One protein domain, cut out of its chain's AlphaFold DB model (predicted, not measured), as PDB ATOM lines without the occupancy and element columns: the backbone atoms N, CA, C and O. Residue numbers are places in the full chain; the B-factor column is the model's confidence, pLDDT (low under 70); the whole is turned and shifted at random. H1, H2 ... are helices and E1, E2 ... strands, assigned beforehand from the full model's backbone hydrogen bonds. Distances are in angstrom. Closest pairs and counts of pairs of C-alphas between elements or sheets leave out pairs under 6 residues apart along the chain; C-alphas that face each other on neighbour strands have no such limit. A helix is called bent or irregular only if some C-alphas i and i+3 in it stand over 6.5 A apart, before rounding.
ATOM      1  N   GLY A  48      37.635   3.247  -9.075       96.25
ATOM      2  CA  GLY A  48      37.011   4.563  -9.250       96.25
ATOM      3  C   GLY A  48      37.440   5.270 -10.536       96.25
ATOM      4  O   GLY A  48      38.283   4.772 -11.291       96.25
ATOM      5  N   TRP A  49      36.818   6.417 -10.796       95.00
ATOM      6  CA  TRP A  49      36.944   7.156 -12.052       95.00
ATOM      7  C   TRP A  49      38.084   8.171 -12.056       95.00
ATOM      8  O   TRP A  49      38.407   8.774 -11.035       95.00
ATOM      9  N   LEU A  50      38.608   8.442 -13.253       97.06
ATOM     10  CA  LEU A  50      39.283   9.708 -13.536       97.06
ATOM     11  C   LEU A  50      38.246  10.747 -13.949       97.06
ATOM     12  O   LEU A  50      37.387  10.456 -14.782       97.06
ATOM     13  N   ILE A  51      38.354  11.951 -13.398       98.31
ATOM     14  CA  ILE A  51      37.431  13.063 -13.618       98.31
ATOM     15  C   ILE A  51      38.199  14.211 -14.256       98.31
ATOM     16  O   ILE A  51      39.026  14.846 -13.611       98.31
ATOM     17  N   TYR A  52      37.933  14.491 -15.523       98.56
ATOM     18  CA  TYR A  52      38.501  15.635 -16.220       98.56
ATOM     19  C   TYR A  52      37.642  16.863 -15.956       98.56
ATOM     20  O   TYR A  52      36.460  16.900 -16.315       98.56
ATOM     21  N   ARG A  53      38.260  17.869 -15.338       98.44
ATOM     22  CA  ARG A  53      37.672  19.195 -15.206       98.44
ATOM     23  C   ARG A  53      37.885  19.949 -16.516       98.44
ATOM     24  O   ARG A  53      39.013  20.317 -16.843       98.44
ATOM     25  N   CYS A  54      36.802  20.178 -17.253       98.50
ATOM     26  CA  CYS A  54      36.828  20.854 -18.555       98.50
ATOM     27  C   CYS A  54      36.154  22.231 -18.533       98.50
ATOM     28  O   CYS A  54      35.882  22.819 -19.578       98.50
ATOM     29  N   THR A  55      35.879  22.751 -17.339       97.81
ATOM     30  CA  THR A  55      35.443  24.129 -17.122       97.81
ATOM     31  C   THR A  55      36.123  24.718 -15.894       97.81
ATOM     32  O   THR A  55      36.230  24.082 -14.837       97.81
ATOM     33  N   TYR A  56      36.557  25.965 -16.038       97.81
ATOM     34  CA  TYR A  56      37.220  26.736 -14.991       97.81
ATOM     35  C   TYR A  56      36.503  28.066 -14.714       97.81
ATOM     36  O   TYR A  56      37.054  28.951 -14.069       97.81
ATOM     37  N   ALA A  57      35.244  28.200 -15.154       97.12
ATOM     38  CA  ALA A  57      34.462  29.428 -14.994       97.12
ATOM     39  C   ALA A  57      34.119  29.763 -13.527       97.12
ATOM     40  O   ALA A  57      33.929  30.931 -13.190       97.12
ATOM     41  N   SER A  58      34.016  28.755 -12.653       97.94
ATOM     42  CA  SER A  58      33.727  28.942 -11.227       97.94
ATOM     43  C   SER A  58      34.279  27.797 -10.375       97.94
ATOM     44  O   SER A  58      33.818  26.658 -10.468       97.94
ATOM     45  N   ASP A  59      35.232  28.109  -9.496       97.94
ATOM     46  CA  ASP A  59      35.725  27.165  -8.482       97.94
ATOM     47  C   ASP A  59      34.659  26.832  -7.431       97.94
ATOM     48  O   ASP A  59      34.635  25.724  -6.905       97.94
ATOM     49  N   GLU A  60      33.744  27.763  -7.148       97.88
ATOM     50  CA  GLU A  60      32.642  27.545  -6.209       97.88
ATOM     51  C   GLU A  60      31.669  26.484  -6.734       97.88
ATOM     52  O   GLU A  60      31.330  25.538  -6.020       97.88
ATOM     53  N   GLN A  61      31.264  26.589  -8.004       96.88
ATOM     54  CA  GLN A  61      30.403  25.575  -8.614       96.88
ATOM     55  C   GLN A  61      31.133  24.234  -8.752       96.88
ATOM     56  O   GLN A  61      30.533  23.186  -8.517       96.88
ATOM     57  N   TRP A  62      32.435  24.247  -9.064       97.88
ATOM     58  CA  TRP A  62      33.243  23.027  -9.086       97.88
ATOM     59  C   TRP A  62      33.312  22.354  -7.706       97.88
ATOM     60  O   TRP A  62      33.100  21.146  -7.584       97.88
ATOM     61  N   ALA A  63      33.528  23.129  -6.642       97.00
ATOM     62  CA  ALA A  63      33.520  22.622  -5.274       97.00
ATOM     63  C   ALA A  63      32.146  22.049  -4.888       97.00
ATOM     64  O   ALA A  63      32.076  20.972  -4.293       97.00
ATOM     65  N   ALA A  64      31.051  22.711  -5.276       94.62
ATOM     66  CA  ALA A  64      29.695  22.209  -5.062       94.62
ATOM     67  C   ALA A  64      29.434  20.893  -5.818       94.62
ATOM     68  O   ALA A  64      28.837  19.971  -5.259       94.62
ATOM     69  N   PHE A  65      29.922  20.776  -7.057       94.56
ATOM     70  CA  PHE A  65      29.888  19.536  -7.830       94.56
ATOM     71  C   PHE A  65      30.643  18.411  -7.111       94.56
ATOM     72  O   PHE A  65      30.103  17.325  -6.929       94.56
ATOM     73  N   MET A  66      31.869  18.648  -6.638       94.81
ATOM     74  CA  MET A  66      32.644  17.606  -5.952       94.81
ATOM     75  C   MET A  66      32.045  17.224  -4.589       94.81
ATOM     76  O   MET A  66      32.066  16.050  -4.216       94.81
ATOM     77  N   ALA A  67      31.453  18.179  -3.865       92.88
ATOM     78  CA  ALA A  67      30.778  17.919  -2.593       92.88
ATOM     79  C   ALA A  67      29.544  17.018  -2.758       92.88
ATOM     80  O   ALA A  67      29.351  16.080  -1.982       92.88
ATOM     81  N   ARG A  68      28.732  17.255  -3.799       91.06
ATOM     82  CA  ARG A  68      27.602  16.376  -4.137       91.06
ATOM     83  C   ARG A  68      28.083  14.970  -4.509       91.06
ATOM     84  O   ARG A  68      27.448  13.993  -4.120       91.06
ATOM     85  N   LEU A  69      29.237  14.849  -5.166       90.56
ATOM     86  CA  LEU A  69      29.753  13.557  -5.624       90.56
ATOM     87  C   LEU A  69      30.192  12.742  -4.417       90.56
ATOM     88  O   LEU A  69      29.867  11.564  -4.310       90.56
ATOM     89  N   ALA A  70      30.876  13.394  -3.475       91.56
ATOM     90  CA  ALA A  70      31.244  12.803  -2.196       91.56
ATOM     91  C   ALA A  70      30.029  12.316  -1.402       91.56
ATOM     92  O   ALA A  70      30.061  11.205  -0.876       91.56
ATOM     93  N   HIS A  71      28.949  13.100  -1.366       90.81
ATOM     94  CA  HIS A  71      27.710  12.689  -0.711       90.81
ATOM     95  C   HIS A  71      27.137  11.403  -1.320       90.81
ATOM     96  O   HIS A  71      26.863  10.450  -0.592       90.81
ATOM     97  N   TYR A  72      26.999  11.348  -2.646       88.56
ATOM     98  CA  TYR A  72      26.444  10.177  -3.326       88.56
ATOM     99  C   TYR A  72      27.349   8.950  -3.265       88.56
ATOM    100  O   TYR A  72      26.857   7.841  -3.080       88.56
ATOM    101  N   MET A  73      28.671   9.135  -3.330       90.19
ATOM    102  CA  MET A  73      29.626   8.058  -3.055       90.19
ATOM    103  C   MET A  73      29.338   7.395  -1.707       90.19
ATOM    104  O   MET A  73      29.245   6.171  -1.631       90.19
ATOM    105  N   ASP A  74      29.145   8.200  -0.663       92.12
ATOM    106  CA  ASP A  74      28.892   7.697   0.686       92.12
ATOM    107  C   ASP A  74      27.510   7.071   0.824       92.12
ATOM    108  O   ASP A  74      27.391   5.988   1.398       92.12
ATOM    109  N   ALA A  75      26.481   7.706   0.265       90.50
ATOM    110  CA  ALA A  75      25.113   7.204   0.302       90.50
ATOM    111  C   ALA A  75      24.987   5.844  -0.403       90.50
ATOM    112  O   ALA A  75      24.454   4.896   0.178       90.50
ATOM    113  N   THR A  76      25.525   5.708  -1.618       90.69
ATOM    114  CA  THR A  76      25.428   4.465  -2.392       90.69
ATOM    115  C   THR A  76      26.304   3.360  -1.793       90.69
ATOM    116  O   THR A  76      25.867   2.212  -1.704       90.69
ATOM    117  N   LEU A  77      27.512   3.673  -1.300       94.00
ATOM    118  CA  LEU A  77      28.319   2.684  -0.574       94.00
ATOM    119  C   LEU A  77      27.619   2.219   0.706       94.00
ATOM    120  O   LEU A  77      27.590   1.019   0.974       94.00
ATOM    121  N   ALA A  78      27.019   3.131   1.476       94.56
ATOM    122  CA  ALA A  78      26.253   2.776   2.668       94.56
ATOM    123  C   ALA A  78      25.044   1.892   2.325       94.56
ATOM    124  O   ALA A  78      24.824   0.888   2.998       94.56
ATOM    125  N   PHE A  79      24.317   2.196   1.244       91.88
ATOM    126  CA  PHE A  79      23.188   1.387   0.771       91.88
ATOM    127  C   PHE A  79      23.579  -0.067   0.456       91.88
ATOM    128  O   PHE A  79      22.809  -0.993   0.717       91.88
ATOM    129  N   HIS A  80      24.790  -0.284  -0.063       93.44
ATOM    130  CA  HIS A  80      25.328  -1.615  -0.350       93.44
ATOM    131  C   HIS A  80      26.118  -2.240   0.814       93.44
ATOM    132  O   HIS A  80      26.720  -3.300   0.627       93.44
ATOM    133  N   ASN A  81      26.116  -1.626   2.006       96.12
ATOM    134  CA  ASN A  81      26.951  -2.011   3.154       96.12
ATOM    135  C   ASN A  81      28.452  -2.114   2.791       96.12
ATOM    136  O   ASN A  81      29.169  -2.968   3.304       96.12
ATOM    137  N   GLY A  82      28.911  -1.262   1.868       96.12
ATOM    138  CA  GLY A  82      30.221  -1.304   1.214       96.12
ATOM    139  C   GLY A  82      31.192  -0.192   1.612       96.12
ATOM    140  O   GLY A  82      32.154   0.061   0.891       96.12
ATOM    141  N   LEU A  83      30.951   0.521   2.719       96.88
ATOM    142  CA  LEU A  83      31.817   1.629   3.164       96.88
ATOM    143  C   LEU A  83      33.276   1.202   3.409       96.88
ATOM    144  O   LEU A  83      34.178   2.036   3.361       96.88
ATOM    145  N   ASP A  84      33.523  -0.091   3.614       96.06
ATOM    146  CA  ASP A  84      34.852  -0.695   3.699       96.06
ATOM    147  C   ASP A  84      35.678  -0.566   2.404       96.06
ATOM    148  O   ASP A  84      36.904  -0.644   2.456       96.06
ATOM    149  N   LEU A  85      35.038  -0.301   1.259       96.50
ATOM    150  CA  LEU A  85      35.697  -0.056  -0.031       96.50
ATOM    151  C   LEU A  85      36.118   1.402  -0.237       96.50
ATOM    152  O   LEU A  85      36.881   1.697  -1.159       96.50
ATOM    153  N   LYS A  86      35.648   2.329   0.604       95.50
ATOM    154  CA  LYS A  86      35.982   3.755   0.486       95.50
ATOM    155  C   LYS A  86      37.494   4.037   0.553       95.50
ATOM    156  O   LYS A  86      37.953   4.856  -0.236       95.50
ATOM    157  N   PRO A  87      38.304   3.374   1.405       96.62
ATOM    158  CA  PRO A  87      39.751   3.601   1.439       96.62
ATOM    159  C   PRO A  87      40.494   3.262   0.137       96.62
ATOM    160  O   PRO A  87      41.596   3.762  -0.067       96.62
ATOM    161  N   SER A  88      39.932   2.408  -0.727       96.19
ATOM    162  CA  SER A  88      40.520   2.041  -2.024       96.19
ATOM    163  C   SER A  88      39.899   2.781  -3.215       96.19
ATOM    164  O   SER A  88      40.353   2.597  -4.349       96.19
ATOM    165  N   LEU A  89      38.881   3.611  -2.977       96.38
ATOM    166  CA  LEU A  89      38.232   4.443  -3.983       96.38
ATOM    167  C   LEU A  89      39.091   5.683  -4.275       96.38
ATOM    168  O   LEU A  89      39.374   6.477  -3.382       96.38
ATOM    169  N   ASP A  90      39.447   5.881  -5.540       95.62
ATOM    170  CA  ASP A  90      40.174   7.051  -6.033       95.62
ATOM    171  C   ASP A  90      39.403   7.717  -7.179       95.62
ATOM    172  O   ASP A  90      39.521   7.326  -8.345       95.62
ATOM    173  N   ALA A  91      38.620   8.738  -6.825       93.25
ATOM    174  CA  ALA A  91      37.931   9.642  -7.743       93.25
ATOM    175  C   ALA A  91      38.859  10.804  -8.146       93.25
ATOM    176  O   ALA A  91      38.645  11.957  -7.764       93.25
ATOM    177  N   ARG A  92      39.940  10.487  -8.864       94.06
ATOM    178  CA  ARG A  92      41.014  11.444  -9.160       94.06
ATOM    179  C   ARG A  92      40.554  12.515 -10.139       94.06
ATOM    180  O   ARG A  92      40.150  12.194 -11.255       94.06
ATOM    181  N   VAL A  93      40.724  13.779  -9.761       97.88
ATOM    182  CA  VAL A  93      40.531  14.908 -10.676       97.88
ATOM    183  C   VAL A  93      41.808  15.152 -11.484       97.88
ATOM    184  O   VAL A  93      42.907  15.180 -10.933       97.88
ATOM    185  N   VAL A  94      41.657  15.308 -12.798       98.12
ATOM    186  CA  VAL A  94      42.702  15.739 -13.728       98.12
ATOM    187  C   VAL A  94      42.436  17.203 -14.071       98.12
ATOM    188  O   VAL A  94      41.429  17.518 -14.710       98.12
ATOM    189  N   GLU A  95      43.333  18.084 -13.627       96.44
ATOM    190  CA  GLU A  95      43.246  19.532 -13.829       96.44
ATOM    191  C   GLU A  95      44.484  20.036 -14.572       96.44
ATOM    192  O   GLU A  95      45.615  19.882 -14.115       96.44
ATOM    193  N   ASP A  96      44.242  20.647 -15.723       97.06
ATOM    194  CA  ASP A  96      45.212  21.403 -16.510       97.06
ATOM    195  C   ASP A  96      44.392  22.401 -17.337       97.06
ATOM    196  O   ASP A  96      43.893  22.044 -18.408       97.06
ATOM    197  N   PRO A  97      44.170  23.630 -16.836       96.44
ATOM    198  CA  PRO A  97      43.347  24.617 -17.528       96.44
ATOM    199  C   PRO A  97      43.838  24.913 -18.947       96.44
ATOM    200  O   PRO A  97      43.028  25.141 -19.839       96.44
ATOM    201  N   ALA A  98      45.153  24.867 -19.184       97.25
ATOM    202  CA  ALA A  98      45.715  25.138 -20.503       97.25
ATOM    203  C   ALA A  98      45.379  24.030 -21.515       97.25
ATOM    204  O   ALA A  98      45.239  24.312 -22.704       97.25
ATOM    205  N   ALA A  99      45.247  22.786 -21.050       95.69
ATOM    206  CA  ALA A  99      44.905  21.643 -21.890       95.69
ATOM    207  C   ALA A  99      43.396  21.352 -21.955       95.69
ATOM    208  O   ALA A  99      42.923  20.811 -22.958       95.69
ATOM    209  N   PHE A 100      42.648  21.662 -20.890       97.94
ATOM    210  CA  PHE A 100      41.295  21.140 -20.696       97.94
ATOM    211  C   PHE A 100      40.189  22.189 -20.588       97.94
ATOM    212  O   PHE A 100      39.028  21.789 -20.655       97.94
ATOM    213  N   ASP A 101      40.475  23.487 -20.455       98.19
ATOM    214  CA  ASP A 101      39.403  24.490 -20.419       98.19
ATOM    215  C   ASP A 101      38.636  24.525 -21.752       98.19
ATOM    216  O   ASP A 101      39.207  24.762 -22.818       98.19
ATOM    217  N   GLY A 102      37.341  24.206 -21.705       97.44
ATOM    218  CA  GLY A 102      36.498  24.056 -22.892       97.44
ATOM    219  C   GLY A 102      36.827  22.838 -23.766       97.44
ATOM    220  O   GLY A 102      36.348  22.760 -24.901       97.44
ATOM    221  N   ALA A 103      37.637  21.890 -23.283       97.19
ATOM    222  CA  ALA A 103      37.928  20.668 -24.025       97.19
ATOM    223  C   ALA A 103      36.657  19.842 -24.256       97.19
ATOM    224  O   ALA A 103      35.760  19.811 -23.422       97.19
ATOM    225  N   VAL A 104      36.602  19.151 -25.395       95.75
ATOM    226  CA  VAL A 104      35.504  18.244 -25.761       95.75
ATOM    227  C   VAL A 104      35.841  16.793 -25.380       95.75
ATOM    228  O   VAL A 104      37.026  16.464 -25.222       95.75
ATOM    229  N   PRO A 105      34.854  15.870 -25.320       95.44
ATOM    230  CA  PRO A 105      35.091  14.460 -24.997       95.44
ATOM    231  C   PRO A 105      36.202  13.791 -25.819       95.44
ATOM    232  O   PRO A 105      36.951  12.975 -25.286       95.44
ATOM    233  N   GLY A 106      36.353  14.145 -27.101       93.06
ATOM    234  CA  GLY A 106      37.417  13.624 -27.966       93.06
ATOM    235  C   GLY A 106      38.833  13.972 -27.486       93.06
ATOM    236  O   GLY A 106      39.709  13.104 -27.484       93.06
ATOM    237  N   THR A 107      39.048  15.203 -27.010       94.50
ATOM    238  CA  THR A 107      40.333  15.656 -26.447       94.50
ATOM    239  C   THR A 107      40.655  14.896 -25.162       94.50
ATOM    240  O   THR A 107      41.747  14.341 -25.019       94.50
ATOM    241  N   VAL A 108      39.677  14.789 -24.255       96.81
ATOM    242  CA  VAL A 108      39.817  14.008 -23.015       96.81
ATOM    243  C   VAL A 108      40.104  12.540 -23.315       96.81
ATOM    244  O   VAL A 108      41.001  11.952 -22.713       96.81
ATOM    245  N   ARG A 109      39.414  11.950 -24.297       95.50
ATOM    246  CA  ARG A 109      39.624  10.561 -24.719       95.50
ATOM    247  C   ARG A 109      41.059  10.302 -25.162       95.50
ATOM    248  O   ARG A 109      41.618   9.258 -24.825       95.50
ATOM    249  N   GLN A 110      41.654  11.223 -25.920       93.50
ATOM    250  CA  GLN A 110      43.033  11.090 -26.384       93.50
ATOM    251  C   GLN A 110      44.018  11.073 -25.211       93.50
ATOM    252  O   GLN A 110      44.854  10.171 -25.139       93.50
ATOM    253  N   HIS A 111      43.890  12.020 -24.277       95.88
ATOM    254  CA  HIS A 111      44.741  12.068 -23.088       95.88
ATOM    255  C   HIS A 111      44.531  10.836 -22.195       95.88
ATOM    256  O   HIS A 111      45.485  10.168 -21.797       95.88
ATOM    257  N   PHE A 112      43.272  10.466 -21.945       96.12
ATOM    258  CA  PHE A 112      42.933   9.303 -21.132       96.12
ATOM    259  C   PHE A 112      43.488   8.002 -21.716       96.12
ATOM    260  O   PHE A 112      44.016   7.184 -20.969       96.12
ATOM    261  N   ARG A 113      43.452   7.825 -23.044       94.12
ATOM    262  CA  ARG A 113      44.057   6.663 -23.713       94.12
ATOM    263  C   ARG A 113      45.560   6.561 -23.450       94.12
ATOM    264  O   ARG A 113      46.056   5.459 -23.239       94.12
ATOM    265  N   GLN A 114      46.278   7.684 -23.475       93.19
ATOM    266  CA  GLN A 114      47.717   7.712 -23.198       93.19
ATOM    267  C   GLN A 114      48.005   7.358 -21.739       93.19
ATOM    268  O   GLN A 114      48.864   6.524 -21.472       93.19
ATOM    269  N   TRP A 115      47.243   7.931 -20.806       94.81
ATOM    270  CA  TRP A 115      47.352   7.607 -19.385       94.81
ATOM    271  C   TRP A 115      47.056   6.122 -19.110       94.81
ATOM    272  O   TRP A 115      47.845   5.435 -18.462       94.81
ATOM    273  N   ALA A 116      45.960   5.593 -19.660       93.38
ATOM    274  CA  ALA A 116      45.512   4.221 -19.422       93.38
ATOM    275  C   ALA A 116      46.504   3.157 -19.925       93.38
ATOM    276  O   ALA A 116      46.509   2.043 -19.401       93.38
ATOM    277  N   ALA A 117      47.354   3.492 -20.903       91.50
ATOM    278  CA  ALA A 117      48.333   2.570 -21.475       91.50
ATOM    279  C   ALA A 117      49.370   2.071 -20.454       91.50
ATOM    280  O   ALA A 117      49.833   0.942 -20.572       91.50
ATOM    281  N   THR A 118      49.720   2.888 -19.456       91.81
ATOM    282  CA  THR A 118      50.768   2.562 -18.470       91.81
ATOM    283  C   THR A 118      50.321   2.739 -17.019       91.81
ATOM    284  O   THR A 118      50.972   2.225 -16.109       91.81
ATOM    285  N   ALA A 119      49.187   3.403 -16.760       93.56
ATOM    286  CA  ALA A 119      48.745   3.734 -15.405       93.56
ATOM    287  C   ALA A 119      48.659   2.522 -14.464       93.56
ATOM    288  O   ALA A 119      49.071   2.617 -13.306       93.56
ATOM    289  N   SER A 120      48.187   1.371 -14.956       93.56
ATOM    290  CA  SER A 120      48.049   0.160 -14.132       93.56
ATOM    291  C   SER A 120      49.373  -0.333 -13.529       93.56
ATOM    292  O   SER A 120      49.381  -0.814 -12.398       93.56
ATOM    293  N   GLU A 121      50.506  -0.120 -14.204       91.62
ATOM    294  CA  GLU A 121      51.824  -0.548 -13.718       91.62
ATOM    295  C   GLU A 121      52.190   0.145 -12.400       91.62
ATOM    296  O   GLU A 121      52.726  -0.477 -11.481       91.62
ATOM    297  N   THR A 122      51.843   1.425 -12.277       92.75
ATOM    298  CA  THR A 122      52.133   2.229 -11.083       92.75
ATOM    299  C   THR A 122      51.019   2.119 -10.046       92.75
ATOM    300  O   THR A 122      51.270   1.901  -8.857       92.75
ATOM    301  N   GLU A 123      49.764   2.215 -10.482       94.56
ATOM    302  CA  GLU A 123      48.616   2.248  -9.583       94.56
ATOM    303  C   GLU A 123      48.310   0.885  -8.974       94.56
ATOM    304  O   GLU A 123      47.907   0.828  -7.816       94.56
ATOM    305  N   GLN A 124      48.561  -0.206  -9.701       95.94
ATOM    306  CA  GLN A 124      48.209  -1.569  -9.295       95.94
ATOM    307  C   GLN A 124      49.439  -2.422  -8.969       95.94
ATOM    308  O   GLN A 124      49.369  -3.645  -9.021       95.94
ATOM    309  N   ALA A 125      50.572  -1.794  -8.625       92.38
ATOM    310  CA  ALA A 125      51.809  -2.483  -8.238       92.38
ATOM    311  C   ALA A 125      52.272  -3.526  -9.280       92.38
ATOM    312  O   ALA A 125      52.554  -4.680  -8.954       92.38
ATOM    313  N   GLY A 126      52.311  -3.119 -10.551       90.62
ATOM    314  CA  GLY A 126      52.733  -3.953 -11.676       90.62
ATOM    315  C   GLY A 126      51.668  -4.919 -12.203       90.62
ATOM    316  O   GLY A 126      51.975  -5.742 -13.064       90.62
ATOM    317  N   ARG A 127      50.425  -4.861 -11.706       92.88
ATOM    318  CA  ARG A 127      49.320  -5.660 -12.257       92.88
ATOM    319  C   ARG A 127      48.762  -5.010 -13.530       92.88
ATOM    320  O   ARG A 127      48.625  -3.790 -13.568       92.88
ATOM    321  N   PRO A 128      48.411  -5.803 -14.557       92.44
ATOM    322  CA  PRO A 128      47.857  -5.270 -15.798       92.44
ATOM    323  C   PRO A 128      46.467  -4.650 -15.592       92.44
ATOM    324  O   PRO A 128      45.724  -5.041 -14.693       92.44
ATOM    325  N   ALA A 129      46.083  -3.728 -16.478       90.56
ATOM    326  CA  ALA A 129      44.780  -3.057 -16.463       90.56
ATOM    327  C   ALA A 129      43.579  -4.015 -16.613       90.56
ATOM    328  O   ALA A 129      42.507  -3.753 -16.063       90.56
ATOM    329  N   LEU A 130      43.761  -5.130 -17.335       88.69
ATOM    330  CA  LEU A 130      42.734  -6.147 -17.596       88.69
ATOM    331  C   LEU A 130      41.415  -5.513 -18.077       88.69
ATOM    332  O   LEU A 130      41.407  -4.720 -19.015       88.69
ATOM    333  N   ARG A 131      40.291  -5.875 -17.454       86.38
ATOM    334  CA  ARG A 131      38.946  -5.385 -17.787       86.38
ATOM    335  C   ARG A 131      38.475  -4.276 -16.846       86.38
ATOM    336  O   ARG A 131      37.282  -3.979 -16.813       86.38
ATOM    337  N   SER A 132      39.387  -3.694 -16.068       93.00
ATOM    338  CA  SER A 132      39.050  -2.692 -15.062       93.00
ATOM    339  C   SER A 132      38.508  -1.420 -15.703       93.00
ATOM    340  O   SER A 132      39.071  -0.858 -16.645       93.00
ATOM    341  N   GLN A 133      37.384  -0.969 -15.164       94.56
ATOM    342  CA  GLN A 133      36.620   0.172 -15.640       94.56
ATOM    343  C   GLN A 133      37.428   1.459 -15.494       94.56
ATOM    344  O   GLN A 133      37.386   2.300 -16.390       94.56
ATOM    345  N   ARG A 134      38.265   1.549 -14.451       95.31
ATOM    346  CA  ARG A 134      39.218   2.644 -14.223       95.31
ATOM    347  C   ARG A 134      40.110   2.953 -15.430       95.31
ATOM    348  O   ARG A 134      40.471   4.106 -15.628       95.31
ATOM    349  N   TYR A 135      40.468   1.945 -16.227       95.31
ATOM    350  CA  TYR A 135      41.351   2.098 -17.393       95.31
ATOM    351  C   TYR A 135      40.601   2.079 -18.731       95.31
ATOM    352  O   TYR A 135      41.215   2.205 -19.788       95.31
ATOM    353  N   ARG A 136      39.274   1.915 -18.701       94.25
ATOM    354  CA  ARG A 136      38.412   1.880 -19.893       94.25
ATOM    355  C   ARG A 136      37.513   3.098 -20.002       94.25
ATOM    356  O   ARG A 136      37.147   3.459 -21.118       94.25
ATOM    357  N   TYR A 137      37.185   3.742 -18.883       95.88
ATOM    358  CA  TYR A 137      36.324   4.912 -18.886       95.88
ATOM    359  C   TYR A 137      36.835   6.030 -17.982       95.88
ATOM    360  O   TYR A 137      37.455   5.794 -16.946       95.88
ATOM    361  N   CYS A 138      36.517   7.257 -18.375       97.25
ATOM    362  CA  CYS A 138      36.708   8.452 -17.566       97.25
ATOM    363  C   CYS A 138      35.505   9.381 -17.688       97.25
ATOM    364  O   CYS A 138      34.656   9.215 -18.566       97.25
ATOM    365  N   LEU A 139      35.437  10.357 -16.794       97.81
ATOM    366  CA  LEU A 139      34.397  11.367 -16.772       97.81
ATOM    367  C   LEU A 139      34.925  12.663 -17.370       97.81
ATOM    368  O   LEU A 139      36.002  13.126 -17.011       97.81
ATOM    369  N   HIS A 140      34.133  13.250 -18.254       98.00
ATOM    370  CA  HIS A 140      34.331  14.575 -18.818       98.00
ATOM    371  C   HIS A 140      33.253  15.510 -18.256       98.00
ATOM    372  O   HIS A 140      32.051  15.292 -18.466       98.00
ATOM    373  N   VAL A 141      33.684  16.549 -17.540       98.25
ATOM    374  CA  VAL A 141      32.794  17.528 -16.909       98.25
ATOM    375  C   VAL A 141      33.020  18.893 -17.553       98.25
ATOM    376  O   VAL A 141      33.937  19.627 -17.184       98.25
ATOM    377  N   ASP A 142      32.184  19.207 -18.540       97.81
ATOM    378  CA  ASP A 142      32.081  20.533 -19.150       97.81
ATOM    379  C   ASP A 142      31.136  21.442 -18.350       97.81
ATOM    380  O   ASP A 142      30.518  21.026 -17.365       97.81
ATOM    381  N   GLN A 143      31.004  22.697 -18.794       97.94
ATOM    382  CA  GLN A 143      30.116  23.675 -18.165       97.94
ATOM    383  C   GLN A 143      28.676  23.158 -18.054       97.94
ATOM    384  O   GLN A 143      28.061  23.286 -17.001       97.94
ATOM    385  N   ALA A 144      28.153  22.521 -19.105       96.38
ATOM    386  CA  ALA A 144      26.777  22.036 -19.123       96.38
ATOM    387  C   ALA A 144      26.551  20.874 -18.139       96.38
ATOM    388  O   ALA A 144      25.541  20.855 -17.436       96.38
ATOM    389  N   ALA A 145      27.476  19.912 -18.061       96.12
ATOM    390  CA  ALA A 145      27.412  18.830 -17.081       96.12
ATOM    391  C   ALA A 145      27.497  19.373 -15.648       96.12
ATOM    392  O   ALA A 145      26.664  19.023 -14.808       96.12
ATOM    393  N   LEU A 146      28.443  20.278 -15.384       96.88
ATOM    394  CA  LEU A 146      28.600  20.923 -14.082       96.88
ATOM    395  C   LEU A 146      27.324  21.664 -13.663       96.88
ATOM    396  O   LEU A 146      26.790  21.386 -12.590       96.88
ATOM    397  N   GLU A 147      26.789  22.528 -14.528       95.44
ATOM    398  CA  GLU A 147      25.544  23.265 -14.288       95.44
ATOM    399  C   GLU A 147      24.356  22.330 -14.057       95.44
ATOM    400  O   GLU A 147      23.555  22.570 -13.152       95.44
ATOM    401  N   SER A 148      24.253  21.238 -14.823       94.00
ATOM    402  CA  SER A 148      23.170  20.259 -14.656       94.00
ATOM    403  C   SER A 148      23.153  19.648 -13.253       94.00
ATOM    404  O   SER A 148      22.085  19.406 -12.692       94.00
ATOM    405  N   VAL A 149      24.335  19.431 -12.671       92.31
ATOM    406  CA  VAL A 149      24.486  18.842 -11.344       92.31
ATOM    407  C   VAL A 149      24.277  19.883 -10.261       92.31
ATOM    408  O   VAL A 149      23.547  19.590  -9.325       92.31
ATOM    409  N   VAL A 150      24.868  21.079 -10.353       92.62
ATOM    410  CA  VAL A 150      24.776  22.085  -9.274       92.62
ATOM    411  C   VAL A 150      23.413  22.776  -9.207       92.62
ATOM    412  O   VAL A 150      22.987  23.161  -8.120       92.62
ATOM    413  N   ASN A 151      22.699  22.883 -10.331       90.75
ATOM    414  CA  ASN A 151      21.361  23.478 -10.370       90.75
ATOM    415  C   ASN A 151      20.256  22.505  -9.932       90.75
ATOM    416  O   ASN A 151      19.118  22.924  -9.719       90.75
ATOM    417  N   ALA A 152      20.565  21.213  -9.779       84.81
ATOM    418  CA  ALA A 152      19.645  20.274  -9.152       84.81
ATOM    419  C   ALA A 152      19.423  20.645  -7.667       84.81
ATOM    420  O   ALA A 152      20.289  21.299  -7.065       84.81
ATOM    421  N   PRO A 153      18.308  20.220  -7.043       83.25
ATOM    422  CA  PRO A 153      18.130  20.347  -5.597       83.25
ATOM    423  C   PRO A 153      19.332  19.778  -4.830       83.25
ATOM    424  O   PRO A 153      20.044  18.909  -5.327       83.25
ATOM    425  N   ALA A 154      19.600  20.296  -3.632       78.88
ATOM    426  CA  ALA A 154      20.666  19.738  -2.807       78.88
ATOM    427  C   ALA A 154      20.220  18.385  -2.215       78.88
ATOM    428  O   ALA A 154      19.045  18.257  -1.842       78.88
ATOM    429  N   PRO A 155      21.134  17.416  -2.049       75.31
ATOM    430  CA  PRO A 155      20.823  16.179  -1.345       75.31
ATOM    431  C   PRO A 155      20.281  16.418   0.074       75.31
ATOM    432  O   PRO A 155      20.744  17.340   0.754       75.31
ATOM    433  N   PRO A 156      19.304  15.616   0.546       67.62
ATOM    434  CA  PRO A 156      18.748  14.418  -0.102       67.62
ATOM    435  C   PRO A 156      17.554  14.691  -1.041       67.62
ATOM    436  O   PRO A 156      16.935  13.751  -1.517       67.62
ATOM    437  N   GLY A 157      17.171  15.952  -1.279       63.44
ATOM    438  CA  GLY A 157      15.934  16.313  -1.994       63.44
ATOM    439  C   GLY A 157      15.961  16.102  -3.515       63.44
ATOM    440  O   GLY A 157      15.008  16.461  -4.203       63.44
ATOM    441  N   ASP A 158      17.049  15.561  -4.050       67.19
ATOM    442  CA  ASP A 158      17.307  15.292  -5.462       67.19
ATOM    443  C   ASP A 158      17.272  13.790  -5.784       67.19
ATOM    444  O   ASP A 158      17.984  13.351  -6.682       67.19
ATOM    445  N   GLU A 159      16.391  13.033  -5.111       55.12
ATOM    446  CA  GLU A 159      16.248  11.558  -5.116       55.12
ATOM    447  C   GLU A 159      16.204  10.868  -6.504       55.12
ATOM    448  O   GLU A 159      16.223   9.644  -6.581       55.12
ATOM    449  N   LEU A 160      16.160  11.617  -7.614       53.19
ATOM    450  CA  LEU A 160      16.182  11.104  -8.991       53.19
ATOM    451  C   LEU A 160      17.220  11.778  -9.914       53.19
ATOM    452  O   LEU A 160      17.127  11.633 -11.136       53.19
ATOM    453  N   GLY A 161      18.192  12.513  -9.355       57.91
ATOM    454  CA  GLY A 161      19.438  12.915 -10.018       57.91
ATOM    455  C   GLY A 161      19.253  13.572 -11.387       57.91
ATOM    456  O   GLY A 161      19.610  12.992 -12.410       57.91
ATOM    457  N   GLY A 162      18.707  14.792 -11.422       70.62
ATOM    458  CA  GLY A 162      18.521  15.539 -12.678       70.62
ATOM    459  C   GLY A 162      19.826  15.889 -13.412       70.62
ATOM    460  O   GLY A 162      19.793  16.173 -14.609       70.62
ATOM    461  N   GLY A 163      20.962  15.854 -12.711       88.50
ATOM    462  CA  GLY A 163      22.278  16.120 -13.280       88.50
ATOM    463  C   GLY A 163      22.873  14.928 -14.027       88.50
ATOM    464  O   GLY A 163      22.594  13.763 -13.727       88.50
ATOM    465  N   TYR A 164      23.743  15.228 -14.983       93.56
ATOM    466  CA  TYR A 164      24.486  14.234 -15.745       93.56
ATOM    467  C   TYR A 164      25.976  14.567 -15.789       93.56
ATOM    468  O   TYR A 164      26.398  15.706 -15.604       93.56
ATOM    469  N   VAL A 165      26.771  13.553 -16.109       95.25
ATOM    470  CA  VAL A 165      28.165  13.704 -16.541       95.25
ATOM    471  C   VAL A 165      28.361  12.996 -17.870       95.25
ATOM    472  O   VAL A 165      27.561  12.139 -18.250       95.25
ATOM    473  N   ASN A 166      29.426  13.348 -18.585       96.81
ATOM    474  CA  ASN A 166      29.764  12.685 -19.834       96.81
ATOM    475  C   ASN A 166      30.746  11.543 -19.533       96.81
ATOM    476  O   ASN A 166      31.880  11.792 -19.127       96.81
ATOM    477  N   LEU A 167      30.319  10.298 -19.717       96.94
ATOM    478  CA  LEU A 167      31.185   9.127 -19.637       96.94
ATOM    479  C   LEU A 167      31.885   8.937 -20.980       96.94
ATOM    480  O   LEU A 167      31.226   8.849 -22.014       96.94
ATOM    481  N   VAL A 168      33.209   8.850 -20.960       96.81
ATOM    482  CA  VAL A 168      34.063   8.672 -22.137       96.81
ATOM    483  C   VAL A 168      34.677   7.282 -22.104       96.81
ATOM    484  O   VAL A 168      35.247   6.885 -21.092       96.81
ATOM    485  N   PHE A 169      34.602   6.562 -23.219       94.06
ATOM    486  CA  PHE A 169      35.087   5.198 -23.389       94.06
ATOM    487  C   PHE A 169      36.357   5.126 -24.255       94.06
ATOM    488  O   PHE A 169      36.459   5.708 -25.344       94.06
ATOM    489  N   VAL A 170      37.323   4.331 -23.795       90.56
ATOM    490  CA  VAL A 170      38.505   3.900 -24.543       90.56
ATOM    491  C   VAL A 170      38.543   2.377 -24.591       90.56
ATOM    492  O   VAL A 170      38.458   1.699 -23.569       90.56
ATOM    493  N   ASN A 171      38.732   1.834 -25.795       75.44
ATOM    494  CA  ASN A 171      39.056   0.426 -25.971       75.44
ATOM    495  C   ASN A 171      40.585   0.244 -25.863       75.44
ATOM    496  O   ASN A 171      41.303   0.733 -26.740       75.44
ATOM    497  N   PRO A 172      41.103  -0.430 -24.820       58.03
ATOM    498  CA  PRO A 172      42.542  -0.625 -24.657       58.03
ATOM    499  C   PRO A 172      43.133  -1.593 -25.696       58.03
ATOM    500  O   PRO A 172      44.313  -1.492 -26.010       58.03
ATOM    501  N   SER A 173      42.324  -2.492 -26.272       52.94
ATOM    502  CA  SER A 173      42.794  -3.560 -27.169       52.94
ATOM    503  C   SER A 173      42.887  -3.160 -28.645       52.94
ATOM    504  O   SER A 173      43.413  -3.924 -29.447       52.94
ATOM    505  N   SER A 174      42.396  -1.981 -29.039       48.69
ATOM    506  CA  SER A 174      42.464  -1.530 -30.433       48.69
ATOM    507  C   SER A 174      43.783  -0.798 -30.710       48.69
ATOM    508  O   SER A 174      43.818   0.432 -30.841       48.69
ATOM    509  N   ALA A 175      44.880  -1.551 -30.800       45.81
ATOM    510  CA  ALA A 175      45.876  -1.241 -31.818       45.81
ATOM    511  C   ALA A 175      45.205  -1.607 -33.151       45.81
ATOM    512  O   ALA A 175      45.015  -2.782 -33.435       45.81
ATOM    513  N   ASP A 176      44.713  -0.607 -33.877       48.09
ATOM    514  CA  ASP A 176      44.030  -0.760 -35.166       48.09
ATOM    515  C   ASP A 176      42.755  -1.629 -35.176       48.09
ATOM    516  O   ASP A 176      42.714  -2.763 -35.642       48.09
ATOM    517  N   SER A 177      41.638  -1.018 -34.780       43.12
ATOM    518  CA  SER A 177      40.371  -1.239 -35.486       43.12
ATOM    519  C   SER A 177      39.729   0.112 -35.796       43.12
ATOM    520  O   SER A 177      38.805   0.597 -35.147       43.12
ATOM    521  N   THR A 178      40.276   0.756 -36.823       48.38
ATOM    522  CA  THR A 178      39.568   1.752 -37.627       48.38
ATOM    523  C   THR A 178      38.324   1.089 -38.224       48.38
ATOM    524  O   THR A 178      38.377   0.480 -39.290       48.38
ATOM    525  N   GLY A 179      37.220   1.135 -37.488       43.91
ATOM    526  CA  GLY A 179      35.913   0.643 -37.932       43.91
ATOM    527  C   GLY A 179      34.735   1.433 -37.363       43.91
ATOM    528  O   GLY A 179      33.634   1.336 -37.894       43.91
ATOM    529  N   LEU A 180      34.959   2.256 -36.336       45.62
ATOM    530  CA  LEU A 180      34.044   3.339 -36.008       45.62
ATOM    531  C   LEU A 180      34.518   4.569 -36.774       45.62
ATOM    532  O   LEU A 180      35.647   5.023 -36.589       45.62
ATOM    533  N   ASP A 181      33.661   5.038 -37.676       40.41
ATOM    534  CA  ASP A 181      33.768   6.349 -38.299       40.41
ATOM    535  C   ASP A 181      34.154   7.378 -37.217       40.41
ATOM    536  O   ASP A 181      33.476   7.447 -36.191       40.41
ATOM    537  N   PRO A 182      35.236   8.158 -37.378       45.81
ATOM    538  CA  PRO A 182      35.554   9.261 -36.476       45.81
ATOM    539  C   PRO A 182      34.393  10.259 -36.296       45.81
ATOM    540  O   PRO A 182      34.389  10.993 -35.313       45.81
ATOM    541  N   ALA A 183      33.420  10.275 -37.219       45.53
ATOM    542  CA  ALA A 183      32.172  11.035 -37.122       45.53
ATOM    543  C   ALA A 183      31.029  10.301 -36.383       45.53
ATOM    544  O   ALA A 183      30.005  10.912 -36.082       45.53
ATOM    545  N   ALA A 184      31.177   9.013 -36.056       53.25
ATOM    546  CA  ALA A 184      30.263   8.297 -35.175       53.25
ATOM    547  C   ALA A 184      30.694   8.519 -33.717       53.25
ATOM    548  O   ALA A 184      31.567   7.828 -33.194       53.25
ATOM    549  N   ASP A 185      30.046   9.475 -33.052       63.16
ATOM    550  CA  ASP A 185      30.182   9.880 -31.638       63.16
ATOM    551  C   ASP A 185      30.021   8.757 -30.578       63.16
ATOM    552  O   ASP A 185      29.891   9.026 -29.385       63.16
ATOM    553  N   ALA A 186      30.076   7.476 -30.951       83.19
ATOM    554  CA  ALA A 186      29.811   6.324 -30.091       83.19
ATOM    555  C   ALA A 186      30.932   5.991 -29.086       83.19
ATOM    556  O   ALA A 186      31.108   4.836 -28.700       83.19
ATOM    557  N   TYR A 187      31.713   6.984 -28.666       89.25
ATOM    558  CA  TYR A 187      32.774   6.851 -27.663       89.25
ATOM    559  C   TYR A 187      32.489   7.641 -26.387       89.25
ATOM    560  O   TYR A 187      33.283   7.579 -25.449       89.25
ATOM    561  N   TRP A 188      31.395   8.397 -26.339       95.12
ATOM    562  CA  TRP A 188      30.963   9.064 -25.124       95.12
ATOM    563  C   TRP A 188      29.437   9.101 -25.031       95.12
ATOM    564  O   TRP A 188      28.739   9.050 -26.040       95.12
ATOM    565  N   MET A 189      28.912   9.179 -23.815       95.06
ATOM    566  CA  MET A 189      27.482   9.351 -23.573       95.06
ATOM    567  C   MET A 189      27.234  10.097 -22.270       95.06
ATOM    568  O   MET A 189      28.132  10.216 -21.438       95.06
ATOM    569  N   ARG A 190      26.007  10.573 -22.063       95.31
ATOM    570  CA  ARG A 190      25.601  11.131 -20.771       95.31
ATOM    571  C   ARG A 190      25.080  10.021 -19.875       95.31
ATOM    572  O   ARG A 190      24.282   9.207 -20.329       95.31
ATOM    573  N   ILE A 191      25.477  10.024 -18.610       93.75
ATOM    574  CA  ILE A 191      24.938   9.130 -17.578       93.75
ATOM    575  C   ILE A 191      24.488   9.935 -16.364       93.75
ATOM    576  O   ILE A 191      24.989  11.040 -16.129       93.75
ATOM    577  N   THR A 192      23.533   9.394 -15.608       91.06
ATOM    578  CA  THR A 192      23.080  10.011 -14.357       91.06
ATOM    579  C   THR A 192      24.216  10.149 -13.356       91.06
ATOM    580  O   THR A 192      25.079   9.285 -13.218       91.06
ATOM    581  N   TYR A 193      24.186  11.264 -12.636       87.44
ATOM    582  CA  TYR A 193      25.216  11.612 -11.670       87.44
ATOM    583  C   TYR A 193      25.074  10.902 -10.309       87.44
ATOM    584  O   TYR A 193      26.081  10.581  -9.686       87.44
ATOM    585  N   ALA A 194      23.847  10.642  -9.842       81.19
ATOM    586  CA  ALA A 194      23.603  10.099  -8.499       81.19
ATOM    587  C   ALA A 194      24.193   8.686  -8.298       81.19
ATOM    588  O   ALA A 194      24.766   8.386  -7.256       81.19
ATOM    589  N   ASP A 195      24.142   7.846  -9.334       80.12
ATOM    590  CA  ASP A 195      24.566   6.436  -9.280       80.12
ATOM    591  C   ASP A 195      25.983   6.208  -9.826       80.12
ATOM    592  O   ASP A 195      26.400   5.080 -10.112       80.12
ATOM    593  N   LEU A 196      26.726   7.300 -10.027       85.56
ATOM    594  CA  LEU A 196      27.955   7.336 -10.815       85.56
ATOM    595  C   LEU A 196      29.027   6.370 -10.318       85.56
ATOM    596  O   LEU A 196      29.786   5.825 -11.117       85.56
ATOM    597  N   MET A 197      29.126   6.179  -9.004       85.94
ATOM    598  CA  MET A 197      30.301   5.555  -8.407       85.94
ATOM    599  C   MET A 197      30.156   4.062  -8.174       85.94
ATOM    600  O   MET A 197      31.006   3.324  -8.640       85.94
ATOM    601  N   VAL A 198      29.120   3.579  -7.494       87.69
ATOM    602  CA  VAL A 198      29.033   2.135  -7.202       87.69
ATOM    603  C   VAL A 198      28.310   1.405  -8.339       87.69
ATOM    604  O   VAL A 198      28.849   0.466  -8.923       87.69
ATOM    605  N   THR A 199      27.127   1.887  -8.714       90.56
ATOM    606  CA  THR A 199      26.248   1.206  -9.670       90.56
ATOM    607  C   THR A 199      26.743   1.327 -11.104       90.56
ATOM    608  O   THR A 199      26.991   0.305 -11.741       90.56
ATOM    609  N   TRP A 200      26.994   2.542 -11.611       93.19
ATOM    610  CA  TRP A 200      27.532   2.706 -12.968       93.19
ATOM    611  C   TRP A 200      28.902   2.045 -13.137       93.19
ATOM    612  O   TRP A 200      29.149   1.383 -14.146       93.19
ATOM    613  N   TYR A 201      29.792   2.165 -12.147       94.56
ATOM    614  CA  TYR A 201      31.101   1.510 -12.207       94.56
ATOM    615  C   TYR A 201      30.960  -0.010 -12.299       94.56
ATOM    616  O   TYR A 201      31.620  -0.634 -13.132       94.56
ATOM    617  N   ASN A 202      30.064  -0.615 -11.512       93.81
ATOM    618  CA  ASN A 202      29.787  -2.043 -11.611       93.81
ATOM    619  C   ASN A 202      29.179  -2.423 -12.976       93.81
ATOM    620  O   ASN A 202      29.627  -3.389 -13.602       93.81
ATOM    621  N   LEU A 203      28.214  -1.640 -13.469       92.88
ATOM    622  CA  LEU A 203      27.495  -1.902 -14.719       92.88
ATOM    623  C   LEU A 203      28.424  -1.948 -15.940       92.88
ATOM    624  O   LEU A 203      28.194  -2.738 -16.850       92.88
ATOM    625  N   PHE A 204      29.527  -1.190 -15.938       93.31
ATOM    626  CA  PHE A 204      30.516  -1.201 -17.025       93.31
ATOM    627  C   PHE A 204      31.604  -2.284 -16.919       93.31
ATOM    628  O   PHE A 204      32.565  -2.277 -17.697       93.31
ATOM    629  N   ARG A 205      31.480  -3.249 -15.996       92.81
ATOM    630  CA  ARG A 205      32.389  -4.410 -15.936       92.81
ATOM    631  C   ARG A 205      32.257  -5.372 -17.128       92.81
ATOM    632  O   ARG A 205      33.292  -5.845 -17.631       92.81
ATOM    633  N   PRO A 206      31.038  -5.785 -17.531       90.56
ATOM    634  CA  PRO A 206      30.869  -6.815 -18.545       90.56
ATOM    635  C   PRO A 206      31.422  -6.398 -19.910       90.56
ATOM    636  O   PRO A 206      31.724  -5.241 -20.198       90.56
ATOM    637  N   GLU A 207      31.612  -7.396 -20.760       85.88
ATOM    638  CA  GLU A 207      32.008  -7.180 -22.147       85.88
ATOM    639  C   GLU A 207      30.726  -6.919 -22.922       85.88
ATOM    640  O   GLU A 207      29.707  -7.528 -22.603       85.88
ATOM    641  N   GLY A 208      30.735  -5.973 -23.856       85.56
ATOM    642  CA  GLY A 208      29.489  -5.509 -24.470       85.56
ATOM    643  C   GLY A 208      28.697  -4.495 -23.626       85.56
ATOM    644  O   GLY A 208      27.626  -4.060 -24.048       85.56
ATOM    645  N   ALA A 209      29.169  -4.133 -22.422       90.12
ATOM    646  CA  ALA A 209      28.443  -3.215 -21.538       90.12
ATOM    647  C   ALA A 209      28.283  -1.824 -22.163       90.12
ATOM    648  O   ALA A 209      27.229  -1.210 -22.045       90.12
ATOM    649  N   TRP A 210      29.302  -1.342 -22.882       91.75
ATOM    650  CA  TRP A 210      29.208  -0.066 -23.585       91.75
ATOM    651  C   TRP A 210      28.115  -0.108 -24.651       91.75
ATOM    652  O   TRP A 210      27.258   0.759 -24.685       91.75
ATOM    653  N   GLU A 211      28.100  -1.149 -25.472       88.50
ATOM    654  CA  GLU A 211      27.162  -1.345 -26.573       88.50
ATOM    655  C   GLU A 211      25.713  -1.487 -26.082       88.50
ATOM    656  O   GLU A 211      24.789  -1.019 -26.742       88.50
ATOM    657  N   THR A 212      25.521  -2.102 -24.914       90.06
ATOM    658  CA  THR A 212      24.203  -2.287 -24.286       90.06
ATOM    659  C   THR A 212      23.678  -0.981 -23.687       90.06
ATOM    660  O   THR A 212      22.524  -0.588 -23.906       90.06
ATOM    661  N   GLU A 213      24.538  -0.273 -22.955       91.81
ATOM    662  CA  GLU A 213      24.147   0.932 -22.223       91.81
ATOM    663  C   GLU A 213      24.232   2.208 -23.056       91.81
ATOM    664  O   GLU A 213      23.666   3.224 -22.655       91.81
ATOM    665  N   TYR A 214      24.883   2.173 -24.223       92.75
ATOM    666  CA  TYR A 214      25.096   3.356 -25.045       92.75
ATOM    667  C   TYR A 214      23.782   4.073 -25.351       92.75
ATOM    668  O   TYR A 214      22.810   3.488 -25.842       92.75
ATOM    669  N   ARG A 215      23.769   5.376 -25.084       92.56
ATOM    670  CA  ARG A 215      22.707   6.295 -25.482       92.56
ATOM    671  C   ARG A 215      23.346   7.441 -26.239       92.56
ATOM    672  O   ARG A 215      24.287   8.057 -25.748       92.56
ATOM    673  N   GLN A 216      22.825   7.731 -27.426       91.31
ATOM    674  CA  GLN A 216      23.344   8.826 -28.234       91.31
ATOM    675  C   GLN A 216      23.031  10.162 -27.541       91.31
ATOM    676  O   GLN A 216      21.853  10.457 -27.305       91.31
ATOM    677  N   PRO A 217      24.039  10.998 -27.223       91.12
ATOM    678  CA  PRO A 217      23.792  12.343 -26.716       91.12
ATOM    679  C   PRO A 217      22.813  13.115 -27.625       91.12
ATOM    680  O   PRO A 217      22.899  12.997 -28.847       91.12
ATOM    681  N   PRO A 218      21.862  13.891 -27.067       92.25
ATOM    682  CA  PRO A 218      21.787  14.347 -25.678       92.25
ATOM    683  C   PRO A 218      21.049  13.401 -24.712       92.25
ATOM    684  O   PRO A 218      20.791  13.810 -23.578       92.25
ATOM    685  N   GLN A 219      20.694  12.177 -25.126       92.62
ATOM    686  CA  GLN A 219      20.045  11.204 -24.240       92.62
ATOM    687  C   GLN A 219      20.935  10.877 -23.035       92.62
ATOM    688  O   GLN A 219      22.157  10.803 -23.157       92.62
ATOM    689  N   ILE A 220      20.305  10.676 -21.876       92.38
ATOM    690  CA  ILE A 220      20.976  10.366 -20.610       92.38
ATOM    691  C   ILE A 220      20.686   8.905 -20.265       92.38
ATOM    692  O   ILE A 220      19.521   8.529 -20.110       92.38
ATOM    693  N   GLY A 221      21.735   8.092 -20.155       90.88
ATOM    694  CA  GLY A 221      21.666   6.737 -19.623       90.88
ATOM    695  C   GLY A 221      21.266   6.747 -18.150       90.88
ATOM    696  O   GLY A 221      21.656   7.643 -17.399       90.88
ATOM    697  N   ARG A 222      20.484   5.745 -17.744       89.25
ATOM    698  CA  ARG A 222      20.026   5.515 -16.366       89.25
ATOM    699  C   ARG A 222      20.197   4.019 -16.065       89.25
ATOM    700  O   ARG A 222      19.826   3.247 -16.953       89.25
TER     701      ARG A 222
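AT A GLANCE: This is residues 48 to 222 of the 223 residues of an uncharacterized protein of Moelleriella libera RCEF 2490 (UniProt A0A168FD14). A strongly twisted sheet of five strands runs through the middle of this domain, between the long helix H1, which stands off it at one side, and H4, which packs on one of its faces at the other side. H6 makes a corner with H1 and packs on E4, the last stretch with H7 and H8 folds back so that residues 220 to 221 pair alongside E5, and residues 174 to 181, in the loop between E4 and E5, stick out. The 175 printed residues include eight named helices and five named strands, in the order E1 H1 H2 E2 H3 H4 H5 E3 H6 E4 E5 H7 H8. The sheet is mixed, in the order E2 E1 E3 E4 E5, and the class is mixed, helices and strands. The whole is compact, with a radius of gyration of the C-alphas of 15.8 A and spans of 46 by 35 by 32 A.

IN THESE COORDINATES: E1, residues 50 to 53, begins at C-alpha 50 (39.283, 9.708, -13.536). H1, residues 59 to 79, is the longest helix, 30.1 A from C-alpha 59 (35.725, 27.165, -8.482) to C-alpha 79. H2, residues 83 to 88, is irregular, but only just: C-alphas 84 and 87 are 6.9 A apart. E2 is residues 92 to 94, H3 residues 97 to 100, H4 residues 105 to 116, 15.6 A long, and H5 residues 119 to 123. E3, residues 137 to 141, is 13.2 A long, H6 is residues 143 to 150, and E4, residues 164 to 169, is 15.9 A long. E5, residues 188 to 192, is 13.4 A long, H7 is residues 199 to 203, and H8, residues 209 to 213, ends at C-alpha 213 (24.147, 0.932, -22.223).

HOW THE PARTS SIT: E1 and E2 are parallel, with N 51 and O 92 2.8 A apart, and E1 and E3 are parallel, with N 139 and O 50 2.8 A apart. E3 and E4 are antiparallel, with N 140 and O 166 2.8 A apart. E4 and E5 form an antiparallel hairpin, with N 167 and O 189 2.8 A apart. E1, H1, H2 and E2 make a strand-helix-strand unit, two parallel neighbour strands with helices between, and its crossover is right-handed. H4 and the sheet make two layers, a helix on one face of a sheet. H4 is over E3 at a height over the sheet of 7.9 A, slantwise at 42 degrees on the local plane, and the C-alphas of Pro 105 and His 140, their closest, are 6.2 A apart. H6 is on the same face as H4, at a height over the sheet of 5.9 A. H1 is only just not on the sheet, with 4 pairs of C-alphas within 10 A. With residues 61 to 65 alone H1 touches H6 at a steep tilt of 55 degrees, the closest C-alphas being those of Phe 65 and Val 150, 5.9 A apart. H1 and H2 touch only at the corner, at Leu 77 and Leu 83, whose C-alphas are 5.2 A apart. H3 and H8 only graze the sheet, H4 and H5 meet only through their link, and H7 and H8 are close but not clearly touching, with the C-alphas of Leu 203 and Ala 209 7.0 A apart. Every O i to N i+4 pair is within hydrogen-bond range in H1, H4, H5, H6, H7 and H8; H2 has 0 of 2, with 2 of 3 O i to N i+3 pairs, and H3 is too short for an O i to N i+4 pair.

THE WHOLE: The two C-alphas farthest apart are those of Gly 157 and Asp 176, 46.7 A. The printed part has no cut. The links H5 to E3, H6 to E4 and E4 to E5 are long. The mean pLDDT of the printed part is 88.4, and residues 156 to 161 and 172 to 185 are under 70.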